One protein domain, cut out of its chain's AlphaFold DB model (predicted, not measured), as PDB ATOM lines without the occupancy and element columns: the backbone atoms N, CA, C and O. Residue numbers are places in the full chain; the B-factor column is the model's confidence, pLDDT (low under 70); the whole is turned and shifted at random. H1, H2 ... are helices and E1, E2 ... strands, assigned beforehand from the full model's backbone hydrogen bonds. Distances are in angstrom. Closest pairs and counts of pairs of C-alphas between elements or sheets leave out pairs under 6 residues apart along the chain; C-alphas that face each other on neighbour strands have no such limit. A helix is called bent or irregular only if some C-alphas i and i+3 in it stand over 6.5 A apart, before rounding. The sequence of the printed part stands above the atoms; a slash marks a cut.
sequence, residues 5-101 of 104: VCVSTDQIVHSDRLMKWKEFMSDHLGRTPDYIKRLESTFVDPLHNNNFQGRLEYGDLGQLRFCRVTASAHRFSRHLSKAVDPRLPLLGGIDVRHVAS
ATOM      1  N   VAL A   5      76.845  60.477  90.083       90.62
ATOM      2  CA  VAL A   5      76.590  61.912  90.187       90.62
ATOM      3  C   VAL A   5      76.515  62.507  88.786       90.62
ATOM      4  O   VAL A   5      77.306  62.165  87.908       90.62
ATOM      5  N   CYS A   6      75.565  63.416  88.575       93.69
ATOM      6  CA  CYS A   6      75.384  64.132  87.319       93.69
ATOM      7  C   CYS A   6      75.351  65.637  87.581       93.69
ATOM      8  O   CYS A   6      74.512  66.119  88.342       93.69
ATOM      9  N   VAL A   7      76.212  66.384  86.894       94.75
ATOM     10  CA  VAL A   7      76.184  67.850  86.859       94.75
ATOM     11  C   VAL A   7      75.988  68.331  85.428       94.75
ATOM     12  O   VAL A   7      76.500  67.737  84.479       94.75
ATOM     13  N   SER A   8      75.207  69.396  85.258       95.44
ATOM     14  CA  SER A   8      74.908  69.976  83.948       95.44
ATOM     15  C   SER A   8      74.853  71.497  84.026       95.44
ATOM     16  O   SER A   8      74.392  72.062  85.018       95.44
ATOM     17  N   THR A   9      75.285  72.164  82.957       95.56
ATOM     18  CA  THR A   9      75.130  73.612  82.783       95.56
ATOM     19  C   THR A   9      73.728  74.015  82.324       95.56
ATOM     20  O   THR A   9      73.463  75.207  82.195       95.56
ATOM     21  N   ASP A  10      72.828  73.065  82.042       92.50
ATOM     22  CA  ASP A  10      71.485  73.350  81.506       92.50
ATOM     23  C   ASP A  10      70.688  74.296  82.416       92.50
ATOM     24  O   ASP A  10      69.996  75.185  81.925       92.50
ATOM     25  N   GLN A  11      70.868  74.154  83.734       90.00
ATOM     26  CA  GLN A  11      70.210  74.966  84.764       90.00
ATOM     27  C   GLN A  11      70.962  76.265  85.104       90.00
ATOM     28  O   GLN A  11      70.541  77.017  85.977       90.00
ATOM     29  N   ILE A  12      72.097  76.526  84.451       92.75
ATOM     30  CA  ILE A  12      72.942  77.696  84.699       92.75
ATOM     31  C   ILE A  12      72.618  78.777  83.666       92.75
ATOM     32  O   ILE A  12      72.399  78.483  82.484       92.75
ATOM     33  N   VAL A  13      72.614  80.035  84.112       91.94
ATOM     34  CA  VAL A  13      72.431  81.210  83.249       91.94
ATOM     35  C   VAL A  13      73.481  81.208  82.138       91.94
ATOM     36  O   VAL A  13      74.654  80.945  82.391       91.94
ATOM     37  N   HIS A  14      73.065  81.499  80.901       89.56
ATOM     38  CA  HIS A  14      73.888  81.353  79.694       89.56
ATOM     39  C   HIS A  14      75.275  82.007  79.780       89.56
ATOM     40  O   HIS A  14      76.252  81.381  79.372       89.56
ATOM     41  N   SER A  15      75.371  83.216  80.342       89.12
ATOM     42  CA  SER A  15      76.634  83.953  80.505       89.12
ATOM     43  C   SER A  15      77.657  83.227  81.379       89.12
ATOM     44  O   SER A  15      78.858  83.378  81.179       89.12
ATOM     45  N   ASP A  16      77.185  82.400  82.311       92.12
ATOM     46  CA  ASP A  16      78.014  81.840  83.379       92.12
ATOM     47  C   ASP A  16      78.365  80.373  83.114       92.12
ATOM     48  O   ASP A  16      79.209  79.792  83.798       92.12
ATOM     49  N   ARG A  17      77.743  79.757  82.100       93.88
ATOM     50  CA  ARG A  17      77.863  78.319  81.817       93.88
ATOM     51  C   ARG A  17      79.299  77.873  81.612       93.88
ATOM     52  O   ARG A  17      79.676  76.831  82.134       93.88
ATOM     53  N   LEU A  18      80.099  78.644  80.876       92.12
ATOM     54  CA  LEU A  18      81.481  78.271  80.576       92.12
ATOM     55  C   LEU A  18      82.374  78.340  81.824       92.12
ATOM     56  O   LEU A  18      83.179  77.441  82.070       92.12
ATOM     57  N   MET A  19      82.188  79.370  82.651       92.19
ATOM     58  CA  MET A  19      82.905  79.499  83.920       92.19
ATOM     59  C   MET A  19      82.490  78.399  84.898       92.19
ATOM     60  O   MET A  19      83.350  77.753  85.495       92.19
ATOM     61  N   LYS A  20      81.189  78.099  84.984       94.75
ATOM     62  CA  LYS A  20      80.688  76.997  85.808       94.75
ATOM     63  C   LYS A  20      81.166  75.635  85.309       94.75
ATOM     64  O   LYS A  20      81.485  74.759  86.105       94.75
ATOM     65  N   TRP A  21      81.274  75.461  83.995       94.88
ATOM     66  CA  TRP A  21      81.822  74.250  83.396       94.88
ATOM     67  C   TRP A  21      83.277  74.009  83.794       94.88
ATOM     68  O   TRP A  21      83.642  72.887  84.141       94.88
ATOM     69  N   LYS A  22      84.099  75.064  83.806       92.81
ATOM     70  CA  LYS A  22      85.474  74.992  84.310       92.81
ATOM     71  C   LYS A  22      85.518  74.499  85.760       92.81
ATOM     72  O   LYS A  22      86.348  73.648  86.071       92.81
ATOM     73  N   GLU A  23      84.623  74.978  86.624       92.56
ATOM     74  CA  GLU A  23      84.512  74.480  88.004       92.56
ATOM     75  C   GLU A  23      84.125  72.998  88.033       92.56
ATOM     76  O   GLU A  23      84.798  72.210  88.690       92.56
ATOM     77  N   PHE A  24      83.119  72.587  87.253       92.94
ATOM     78  CA  PHE A  24      82.710  71.182  87.202       92.94
ATOM     79  C   PHE A  24      83.838  70.248  86.753       92.94
ATOM     80  O   PHE A  24      84.033  69.182  87.338       92.94
ATOM     81  N   MET A  25      84.611  70.651  85.746       91.12
ATOM     82  CA  MET A  25      85.771  69.897  85.269       91.12
ATOM     83  C   MET A  25      86.835  69.751  86.366       91.12
ATOM     84  O   MET A  25      87.352  68.653  86.576       91.12
ATOM     85  N   SER A  26      87.141  70.815  87.108       88.25
ATOM     86  CA  SER A  26      88.117  70.744  88.201       88.25
ATOM     87  C   SER A  26      87.605  69.942  89.402       88.25
ATOM     88  O   SER A  26      88.347  69.121  89.942       88.25
ATOM     89  N   ASP A  27      86.351  70.135  89.803       89.56
ATOM     90  CA  ASP A  27      85.786  69.579  91.039       89.56
ATOM     91  C   ASP A  27      85.385  68.110  90.901       89.56
ATOM     92  O   ASP A  27      85.631  67.307  91.801       89.56
ATOM     93  N   HIS A  28      84.783  67.741  89.775       87.62
ATOM     94  CA  HIS A  28      84.148  66.435  89.618       87.62
ATOM     95  C   HIS A  28      84.982  65.473  88.774       87.62
ATOM     96  O   HIS A  28      85.138  64.310  89.149       87.62
ATOM     97  N   LEU A  29      85.552  65.953  87.664       84.06
ATOM     98  CA  LEU A  29      86.405  65.137  86.797       84.06
ATOM     99  C   LEU A  29      87.835  65.066  87.346       84.06
ATOM    100  O   LEU A  29      88.379  63.981  87.539       84.06
ATOM    101  N   GLY A  30      88.432  66.226  87.630       83.00
ATOM    102  CA  GLY A  30      89.780  66.316  88.185       83.00
ATOM    103  C   GLY A  30      89.860  65.959  89.668       83.00
ATOM    104  O   GLY A  30      90.931  65.563  90.128       83.00
ATOM    105  N   ARG A  31      88.752  66.119  90.415       84.06
ATOM    106  CA  ARG A  31      88.721  66.115  91.892       84.06
ATOM    107  C   ARG A  31      89.891  66.910  92.476       84.06
ATOM    108  O   ARG A  31      90.527  66.490  93.442       84.06
ATOM    109  N   THR A  32      90.214  68.033  91.833       83.69
ATOM    110  CA  THR A  32      91.399  68.821  92.150       83.69
ATOM    111  C   THR A  32      91.254  69.343  93.581       83.69
ATOM    112  O   THR A  32      90.262  70.005  93.883       83.69
ATOM    113  N   PRO A  33      92.203  69.076  94.488       85.31
ATOM    114  CA  PRO A  33      92.143  69.634  95.831       85.31
ATOM    115  C   PRO A  33      92.248  71.162  95.814       85.31
ATOM    116  O   PRO A  33      92.985  71.724  95.003       85.31
ATOM    117  N   ASP A  34      91.596  71.849  96.753       86.31
ATOM    118  CA  ASP A  34      91.572  73.320  96.776       86.31
ATOM    119  C   ASP A  34      92.965  73.955  96.863       86.31
ATOM    120  O   ASP A  34      93.205  75.017  96.289       86.31
ATOM    121  N   TYR A  35      93.916  73.296  97.534       82.94
ATOM    122  CA  TYR A  35      95.298  73.776  97.587       82.94
ATOM    123  C   TYR A  35      95.989  73.725  96.215       82.94
ATOM    124  O   TYR A  35      96.798  74.599  95.929       82.94
ATOM    125  N   ILE A  36      95.642  72.765  95.348       83.38
ATOM    126  CA  ILE A  36      96.135  72.698  93.966       83.38
ATOM    127  C   ILE A  36      95.415  73.721  93.087       83.38
ATOM    128  O   ILE A  36      96.077  74.395  92.302       83.38
ATOM    129  N   LYS A  37      94.097  73.914  93.258       85.06
ATOM    130  CA  LYS A  37      93.330  74.928  92.506       85.06
ATOM    131  C   LYS A  37      93.929  76.332  92.641       85.06
ATOM    132  O   LYS A  37      93.922  77.106  91.693       85.06
ATOM    133  N   ARG A  38      94.474  76.655  93.819       84.75
ATOM    134  CA  ARG A  38      95.154  77.937  94.094       84.75
ATOM    135  C   ARG A  38      96.506  78.083  93.393       84.75
ATOM    136  O   ARG A  38      97.002  79.197  93.271       84.75
ATOM    137  N   LEU A  39      97.117  76.972  92.988       85.25
ATOM    138  CA  LEU A  39      98.423  76.928  92.331       85.25
ATOM    139  C   LEU A  39      98.306  76.770  90.812       85.25
ATOM    140  O   LEU A  39      99.309  76.924  90.111       85.25
ATOM    141  N   GLU A  40      97.119  76.463  90.291       84.94
ATOM    142  CA  GLU A  40      96.896  76.275  88.863       84.94
ATOM    143  C   GLU A  40      96.190  77.467  88.213       84.94
ATOM    144  O   GLU A  40      95.211  78.015  88.716       84.94
ATOM    145  N   SER A  41      96.662  77.820  87.027       87.19
ATOM    146  CA  SER A  41      95.935  78.659  86.086       87.19
ATOM    147  C   SER A  41      95.145  77.743  85.162       87.19
ATOM    148  O   SER A  41      95.728  76.958  84.416       87.19
ATOM    149  N   THR A  42      93.820  77.837  85.214       87.81
ATOM    150  CA  THR A  42      92.925  77.076  84.332       87.81
ATOM    151  C   THR A  42      92.241  78.019  83.353       87.81
ATOM    152  O   THR A  42      91.653  79.019  83.777       87.81
ATOM    153  N   PHE A  43      92.273  77.678  82.070       89.19
ATOM    154  CA  PHE A  43      91.668  78.446  80.987       89.19
ATOM    155  C   PHE A  43      90.583  77.621  80.302       89.19
ATOM    156  O   PHE A  43      90.710  76.404  80.144       89.19
ATOM    157  N   VAL A  44      89.505  78.300  79.920       90.31
ATOM    158  CA  VAL A  44      88.396  77.708  79.185       90.31
ATOM    159  C   VAL A  44      87.956  78.689  78.108       90.31
ATOM    160  O   VAL A  44      87.593  79.818  78.421       90.31
ATOM    161  N   ASP A  45      87.990  78.249  76.856       89.81
ATOM    162  CA  ASP A  45      87.631  79.080  75.707       89.81
ATOM    163  C   ASP A  45      86.618  78.338  74.831       89.81
ATOM    164  O   ASP A  45      86.848  77.175  74.477       89.81
ATOM    165  N   PRO A  46      85.496  78.965  74.446       88.56
ATOM    166  CA  PRO A  46      84.560  78.341  73.528       88.56
ATOM    167  C   PRO A  46      85.162  78.334  72.113       88.56
ATOM    168  O   PRO A  46      85.793  79.301  71.693       88.56
ATOM    169  N   LEU A  47      84.972  77.250  71.350       85.94
ATOM    170  CA  LEU A  47      85.427  77.205  69.947       85.94
ATOM    171  C   LEU A  47      84.450  77.890  68.980       85.94
ATOM    172  O   LEU A  47      84.818  78.204  67.853       85.94
ATOM    173  N   HIS A  48      83.218  78.135  69.426       81.06
ATOM    174  CA  HIS A  48      82.167  78.800  68.662       81.06
ATOM    175  C   HIS A  48      81.420  79.775  69.579       81.06
ATOM    176  O   HIS A  48      81.266  79.491  70.764       81.06
ATOM    177  N   ASN A  49      80.875  80.867  69.033       66.69
ATOM    178  CA  ASN A  49      80.081  81.868  69.773       66.69
ATOM    179  C   ASN A  49      78.675  81.381  70.189       66.69
ATOM    180  O   ASN A  49      77.755  82.174  70.380       66.69
ATOM    181  N   ASN A  50      78.492  80.070  70.324       69.69
ATOM    182  CA  ASN A  50      77.215  79.477  70.679       69.69
ATOM    183  C   ASN A  50      77.056  79.393  72.198       69.69
ATOM    184  O   ASN A  50      78.020  79.370  72.961       69.69
ATOM    185  N   ASN A  51      75.802  79.293  72.627       85.31
ATOM    186  CA  ASN A  51      75.447  79.017  74.008       85.31
ATOM    187  C   ASN A  51      76.060  77.682  74.463       85.31
ATOM    188  O   ASN A  51      75.632  76.617  74.014       85.31
ATOM    189  N   PHE A  52      77.059  77.748  75.344       91.38
ATOM    190  CA  PHE A  52      77.757  76.569  75.843       91.38
ATOM    191  C   PHE A  52      76.792  75.621  76.570       91.38
ATOM    192  O   PHE A  52      75.935  76.047  77.349       91.38
ATOM    193  N   GLN A  53      76.950  74.324  76.335       93.81
ATOM    194  CA  GLN A  53      76.259  73.260  77.058       93.81
ATOM    195  C   GLN A  53      77.273  72.194  77.451       93.81
ATOM    196  O   GLN A  53      78.069  71.771  76.615       93.81
ATOM    197  N   GLY A  54      77.240  71.761  78.705       93.50
ATOM    198  CA  GLY A  54      78.107  70.723  79.235       93.50
ATOM    199  C   GLY A  54      77.386  69.890  80.285       93.50
ATOM    200  O   GLY A  54      76.696  70.423  81.152       93.50
ATOM    201  N   ARG A  55      77.574  68.577  80.207       96.00
ATOM    202  CA  ARG A  55      77.085  67.571  81.143       96.00
ATOM    203  C   ARG A  55      78.227  66.628  81.492       96.00
ATOM    204  O   ARG A  55      78.935  66.142  80.609       96.00
ATOM    205  N   LEU A  56      78.386  66.377  82.783       94.06
ATOM    206  CA  LEU A  56      79.340  65.426  83.322       94.06
ATOM    207  C   LEU A  56      78.592  64.460  84.230       94.06
ATOM    208  O   LEU A  56      77.995  64.855  85.231       94.06
ATOM    209  N   GLU A  57      78.664  63.189  83.878       93.50
ATOM    210  CA  GLU A  57      78.219  62.087  84.718       93.50
ATOM    211  C   GLU A  57      79.456  61.343  85.192       93.50
ATOM    212  O   GLU A  57      80.364  61.089  84.400       93.50
ATOM    213  N   TYR A  58      79.525  61.002  86.470       89.69
ATOM    214  CA  TYR A  58      80.664  60.278  87.012       89.69
ATOM    215  C   TYR A  58      80.245  59.380  88.165       89.69
ATOM    216  O   TYR A  58      79.278  59.651  88.872       89.69
ATOM    217  N   GLY A  59      80.983  58.295  88.347       89.19
ATOM    218  CA  GLY A  59      80.714  57.326  89.395       89.19
ATOM    219  C   GLY A  59      81.821  56.294  89.500       89.19
ATOM    220  O   GLY A  59      82.695  56.189  88.634       89.19
ATOM    221  N   ASP A  60      81.757  55.522  90.576       87.88
ATOM    222  CA  ASP A  60      82.766  54.532  90.919       87.88
ATOM    223  C   ASP A  60      82.163  53.116  90.802       87.88
ATOM    224  O   ASP A  60      81.051  52.845  91.263       87.88
ATOM    225  N   LEU A  61      82.901  52.199  90.173       85.81
ATOM    226  CA  LEU A  61      82.617  50.765  90.115       85.81
ATOM    227  C   LEU A  61      83.781  50.026  90.786       85.81
ATOM    228  O   LEU A  61      84.799  49.704  90.168       85.81
ATOM    229  N   GLY A  62      83.651  49.801  92.093       85.81
ATOM    230  CA  GLY A  62      84.762  49.324  92.912       85.81
ATOM    231  C   GLY A  62      85.886  50.362  92.948       85.81
ATOM    232  O   GLY A  62      85.685  51.473  93.426       85.81
ATOM    233  N   GLN A  63      87.066  50.001  92.441       84.25
ATOM    234  CA  GLN A  63      88.210  50.919  92.335       84.25
ATOM    235  C   GLN A  63      88.280  51.646  90.981       84.25
ATOM    236  O   GLN A  63      89.057  52.591  90.834       84.25
ATOM    237  N   LEU A  64      87.494  51.213  89.989       83.25
ATOM    238  CA  LEU A  64      87.455  51.834  88.669       83.25
ATOM    239  C   LEU A  64      86.532  53.046  88.698       83.25
ATOM    240  O   LEU A  64      85.393  52.955  89.152       83.25
ATOM    241  N   ARG A  65      87.018  54.172  88.179       84.19
ATOM    242  CA  ARG A  65      86.237  55.406  88.075       84.19
ATOM    243  C   ARG A  65      85.857  55.641  86.632       84.19
ATOM    244  O   ARG A  65      86.713  55.593  85.750       84.19
ATOM    245  N   PHE A  66      84.585  55.931  86.414       86.75
ATOM    246  CA  PHE A  66      84.050  56.223  85.099       86.75
ATOM    247  C   PHE A  66      83.512  57.641  85.079       86.75
ATOM    248  O   PHE A  66      82.928  58.122  86.051       86.75
ATOM    249  N   CYS A  67      83.698  58.300  83.944       89.75
ATOM    250  CA  CYS A  67      83.026  59.546  83.651       89.75
ATOM    251  C   CYS A  67      82.526  59.531  82.210       89.75
ATOM    252  O   CYS A  67      83.156  58.956  81.320       89.75
ATOM    253  N   ARG A  68      81.384  60.171  81.991       92.12
ATOM    254  CA  ARG A  68      80.849  60.489  80.677       92.12
ATOM    255  C   ARG A  68      80.755  62.001  80.575       92.12
ATOM    256  O   ARG A  68      80.061  62.642  81.361       92.12
ATOM    257  N   VAL A  69      81.477  62.552  79.608       93.19
ATOM    258  CA  VAL A  69      81.491  63.982  79.303       93.19
ATOM    259  C   VAL A  69      80.720  64.195  78.010       93.19
ATOM    260  O   VAL A  69      81.016  63.572  76.993       93.19
ATOM    261  N   THR A  70      79.742  65.091  78.031       94.75
ATOM    262  CA  THR A  70      79.052  65.565  76.828       94.75
ATOM    263  C   THR A  70      79.047  67.078  76.875       94.75
ATOM    264  O   THR A  70      78.410  67.662  77.744       94.75
ATOM    265  N   ALA A  71      79.793  67.724  75.985       93.12
ATOM    266  CA  ALA A  71      79.934  69.170  76.002       93.12
ATOM    267  C   ALA A  71      80.039  69.751  74.595       93.12
ATOM    268  O   ALA A  71      80.502  69.098  73.660       93.12
ATOM    269  N   SER A  72      79.640  71.013  74.476       92.69
ATOM    270  CA  SER A  72      79.898  71.842  73.304       92.69
ATOM    271  C   SER A  72      81.400  71.955  73.057       92.69
ATOM    272  O   SER A  72      82.203  71.899  73.992       92.69
ATOM    273  N   ALA A  73      81.784  72.158  71.798       91.38
ATOM    274  CA  ALA A  73      83.183  72.288  71.421       91.38
ATOM    275  C   ALA A  73      83.853  73.477  72.135       91.38
ATOM    276  O   ALA A  73      83.433  74.630  71.995       91.38
ATOM    277  N   HIS A  74      84.902  73.187  72.900       91.50
ATOM    278  CA  HIS A  74      85.655  74.162  73.686       91.50
ATOM    279  C   HIS A  74      87.102  73.700  73.866       91.50
ATOM    280  O   HIS A  74      87.434  72.531  73.646       91.50
ATOM    281  N   ARG A  75      87.961  74.630  74.279       90.81
ATOM    282  CA  ARG A  75      89.310  74.355  74.765       90.81
ATOM    283  C   ARG A  75      89.310  74.437  76.278       90.81
ATOM    284  O   ARG A  75      88.753  75.368  76.851       90.81
ATOM    285  N   PHE A  76      89.972  73.475  76.898       89.56
ATOM    286  CA  PHE A  76      90.300  73.496  78.313       89.56
ATOM    287  C   PHE A  76      91.805  73.279  78.450       89.56
ATOM    288  O   PHE A  76      92.346  72.338  77.863       89.56
ATOM    289  N   SER A  77      92.477  74.141  79.206       88.25
ATOM    290  CA  SER A  77      93.885  73.959  79.558       88.25
ATOM    291  C   SER A  77      94.123  74.289  81.024       88.25
ATOM    292  O   SER A  77      93.417  75.096  81.633       88.25
ATOM    293  N   ARG A  78      95.133  73.642  81.603       87.62
ATOM    294  CA  ARG A  78      95.552  73.858  82.987       87.62
ATOM    295  C   ARG A  78      97.069  73.921  83.064       87.62
ATOM    296  O   ARG A  78      97.761  73.103  82.465       87.62
ATOM    297  N   HIS A  79      97.573  74.880  83.825       86.94
ATOM    298  CA  HIS A  79      98.999  75.095  84.021       86.94
ATOM    299  C   HIS A  79      99.283  75.280  85.507       86.94
ATOM    300  O   HIS A  79      98.726  76.171  86.140       86.94
ATOM    301  N   LEU A  80     100.166  74.461  86.073       83.38
ATOM    302  CA  LEU A  80     100.648  74.655  87.439       83.38
ATOM    303  C   LEU A  80     101.691  75.772  87.441       83.38
ATOM    304  O   LEU A  80     102.702  75.688  86.749       83.38
ATOM    305  N   SER A  81     101.431  76.830  88.202       70.12
ATOM    306  CA  SER A  81     102.199  78.076  88.124       70.12
ATOM    307  C   SER A  81     103.499  78.075  88.937       70.12
ATOM    308  O   SER A  81     104.312  78.975  88.758       70.12
ATOM    309  N   LYS A  82     103.768  77.050  89.760       60.03
ATOM    310  CA  LYS A  82     105.069  76.800  90.410       60.03
ATOM    311  C   LYS A  82     105.275  75.306  90.648       60.03
ATOM    312  O   LYS A  82     104.304  74.574  90.821       60.03
ATOM    313  N   ALA A  83     106.542  74.883  90.668       56.66
ATOM    314  CA  ALA A  83     106.958  73.528  91.016       56.66
ATOM    315  C   ALA A  83     106.340  73.130  92.361       56.66
ATOM    316  O   ALA A  83     106.757  73.599  93.420       56.66
ATOM    317  N   VAL A  84     105.302  72.303  92.305       54.69
ATOM    318  CA  VAL A  84     104.806  71.596  93.477       54.69
ATOM    319  C   VAL A  84     105.926  70.646  93.905       54.69
ATOM    320  O   VAL A  84     106.569  70.043  93.044       54.69
ATOM    321  N   ASP A  85     106.199  70.565  95.211       53.22
ATOM    322  CA  ASP A  85     107.193  69.641  95.768       53.22
ATOM    323  C   ASP A  85     106.999  68.250  95.127       53.22
ATOM    324  O   ASP A  85     105.900  67.699  95.232       53.22
ATOM    325  N   PRO A  86     108.013  67.681  94.442       52.78
ATOM    326  CA  PRO A  86     107.897  66.405  93.733       52.78
ATOM    327  C   PRO A  86     107.544  65.214  94.643       52.78
ATOM    328  O   PRO A  86     107.310  64.115  94.149       52.78
ATOM    329  N   ARG A  87     107.509  65.413  95.966       50.09
ATOM    330  CA  ARG A  87     107.064  64.427  96.962       50.09
ATOM    331  C   ARG A  87     105.554  64.416  97.193       50.09
ATOM    332  O   ARG A  87     105.049  63.482  97.810       50.09
ATOM    333  N   LEU A  88     104.826  65.431  96.729       50.19
ATOM    334  CA  LEU A  88     103.369  65.382  96.688       50.19
ATOM    335  C   LEU A  88     102.971  64.516  95.490       50.19
ATOM    336  O   LEU A  88     103.494  64.749  94.399       50.19
ATOM    337  N   PRO A  89     102.072  63.525  95.650       43.66
ATOM    338  CA  PRO A  89     101.602  62.704  94.544       43.66
ATOM    339  C   PRO A  89     100.756  63.571  93.609       43.66
ATOM    340  O   PRO A  89      99.529  63.610  93.670       43.66
ATOM    341  N   LEU A  90     101.440  64.303  92.740       49.03
ATOM    342  CA  LEU A  90     100.873  64.885  91.550       49.03
ATOM    343  C   LEU A  90     100.594  63.707  90.628       49.03
ATOM    344  O   LEU A  90     101.510  63.121  90.051       49.03
ATOM    345  N   LEU A  91      99.317  63.368  90.469       46.62
ATOM    346  CA  LEU A  91      98.867  62.856  89.178       46.62
ATOM    347  C   LEU A  91      99.426  63.845  88.148       46.62
ATOM    348  O   LEU A  91      99.107  65.030  88.225       46.62
ATOM    349  N   GLY A  92     100.397  63.377  87.360       36.81
ATOM    350  CA  GLY A  92     101.469  64.187  86.789       36.81
ATOM    351  C   GLY A  92     101.028  65.467  86.085       36.81
ATOM    352  O   GLY A  92      99.887  65.612  85.651       36.81
ATOM    353  N   GLY A  93     101.977  66.393  85.945       36.94
ATOM    354  CA  GLY A  93     101.851  67.537  85.050       36.94
ATOM    355  C   GLY A  93     101.589  67.055  83.626       36.94
ATOM    356  O   GLY A  93     102.513  66.804  82.862       36.94
ATOM    357  N   ILE A  94     100.316  66.887  83.298       41.97
ATOM    358  CA  ILE A  94      99.835  66.637  81.955       41.97
ATOM    359  C   ILE A  94      99.283  67.984  81.491       41.97
ATOM    360  O   ILE A  94      98.334  68.506  82.081       41.97
ATOM    361  N   ASP A  95      99.876  68.553  80.441       38.91
ATOM    362  CA  ASP A  95      99.206  69.551  79.601       38.91
ATOM    363  C   ASP A  95      98.023  68.824  78.934       38.91
ATOM    364  O   ASP A  95      98.123  68.314  77.818       38.91
ATOM    365  N   VAL A  96      96.928  68.625  79.682       42.81
ATOM    366  CA  VAL A  96      95.713  67.980  79.171       42.81
ATOM    367  C   VAL A  96      95.002  69.019  78.322       42.81
ATOM    368  O   VAL A  96      94.116  69.731  78.793       42.81
ATOM    369  N   ARG A  97      95.383  69.100  77.050       38.16
ATOM    370  CA  ARG A  97      94.575  69.778  76.038       38.16
ATOM    371  C   ARG A  97      93.410  68.869  75.697       38.16
ATOM    372  O   ARG A  97      93.504  68.031  74.804       38.16
ATOM    373  N   HIS A  98      92.318  69.003  76.440       46.16
ATOM    374  CA  HIS A  98      91.081  68.335  76.066       46.16
ATOM    375  C   HIS A  98      90.404  69.171  74.978       46.16
ATOM    376  O   HIS A  98      89.958  70.290  75.230       46.16
ATOM    377  N   VAL A  99      90.359  68.636  73.758       43.69
ATOM    378  CA  VAL A  99      89.482  69.140  72.699       43.69
ATOM    379  C   VAL A  99      88.253  68.245  72.711       43.69
ATOM    380  O   VAL A  99      88.293  67.124  72.210       43.69
ATOM    381  N   ALA A 100      87.169  68.707  73.331       48.59
ATOM    382  CA  ALA A 100      85.889  68.022  73.210       48.59
ATOM    383  C   ALA A 100      85.347  68.287  71.797       48.59
ATOM    384  O   ALA A 100      84.981  69.417  71.475       48.59
ATOM    385  N   SER A 101      85.345  67.268  70.936       40.69
ATOM    386  CA  SER A 101      84.632  67.323  69.657       40.69
ATOM    387  C   SER A 101      83.164  67.009  69.919       40.69
ATOM    388  O   SER A 101      82.863  65.999  70.554       40.69
TER     389      SER A 101
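Overview. This is residues 5 to 101 of the 104 residues of an uncharacterized protein of Pseudomonas sp. GM79 (UniProt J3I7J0). Two small three-stranded sheets form a V, joined where E4 turns into E5, and the kinked helix H1 fills the angle between them, packing on both. The ends of E3 and E4 around their turn extend one limb, while a long loop, residues 81 to 97, swings away from E5 and returns to E6. The 97 printed residues run E1 H1 H2 E2 E3 E4 E5 E6, a mixed class with two named helices and six named strands. The sheets, ordered E1 - E3 - E4 and E2 - E5 - E6, are antiparallel; the whole is compact, with a radius of gyration of the C-alphas of 14.2 A and spans of 42 by 34 by 22 A.

Along the chain. E1, residues 5 to 8, starts with C-alpha 5 at (76.590, 61.912, 90.187). E3, residues 54 to 61, measures 23.2 A, and E4, residues 64 to 71, 22.7 A. E2, residues 40 to 46, measures 19.8 A, and E5, residues 74 to 80, 20.4 A. E6, residues 98 to 100, ends with C-alpha 100 at (85.889, 68.022, 73.210). H1, residues 14 to 29, measures 21.7 A; H2 is residues 34 to 37.

Arrangement. E3 and E4 form a hairpin, with N 57 and O 68 2.9 A apart; E1 pairs with E3 through N 7 and O 56, 2.9 A. H1 is on this sheet at a height of 8.8 A, over E3 and along it at 13 degrees on the local plane; the closest C-alphas are those of Trp 21 and Gly 54, 6.6 A. H1 is also on the sheet E2 E5 E6, at a height of 9.8 A, slantwise to E2 at 46 degrees on the local plane, with C-alphas 22 and 44 closest at 6.5 A. N 43 and O 77 of E2 and E5 are 2.9 A apart. E5 and E6, a hairpin, have C-alphas 75 and 99 facing each other at 5.6 A, but no N and O within hydrogen-bond range. H1 has a kink of 33 degrees near residue 23 and is irregular, C-alphas 15 and 18 being 7.5 A apart; 10 of its 12 O i to N i+4 pairs are within hydrogen-bond range, and H2 is too short for such a pair. H2 is close to H1 but not clearly touching, C-alphas 26 and 37 being 8.0 A apart.

Size, cuts and confidence. The C-alphas farthest apart, those of Asn 50 and Arg 87, are 42.5 A apart. The printed part has no cut; the link from E5 to E6 is long. Mean pLDDT of the printed part is 79.9, with residues 49 to 50 and 82 to 101 under 70.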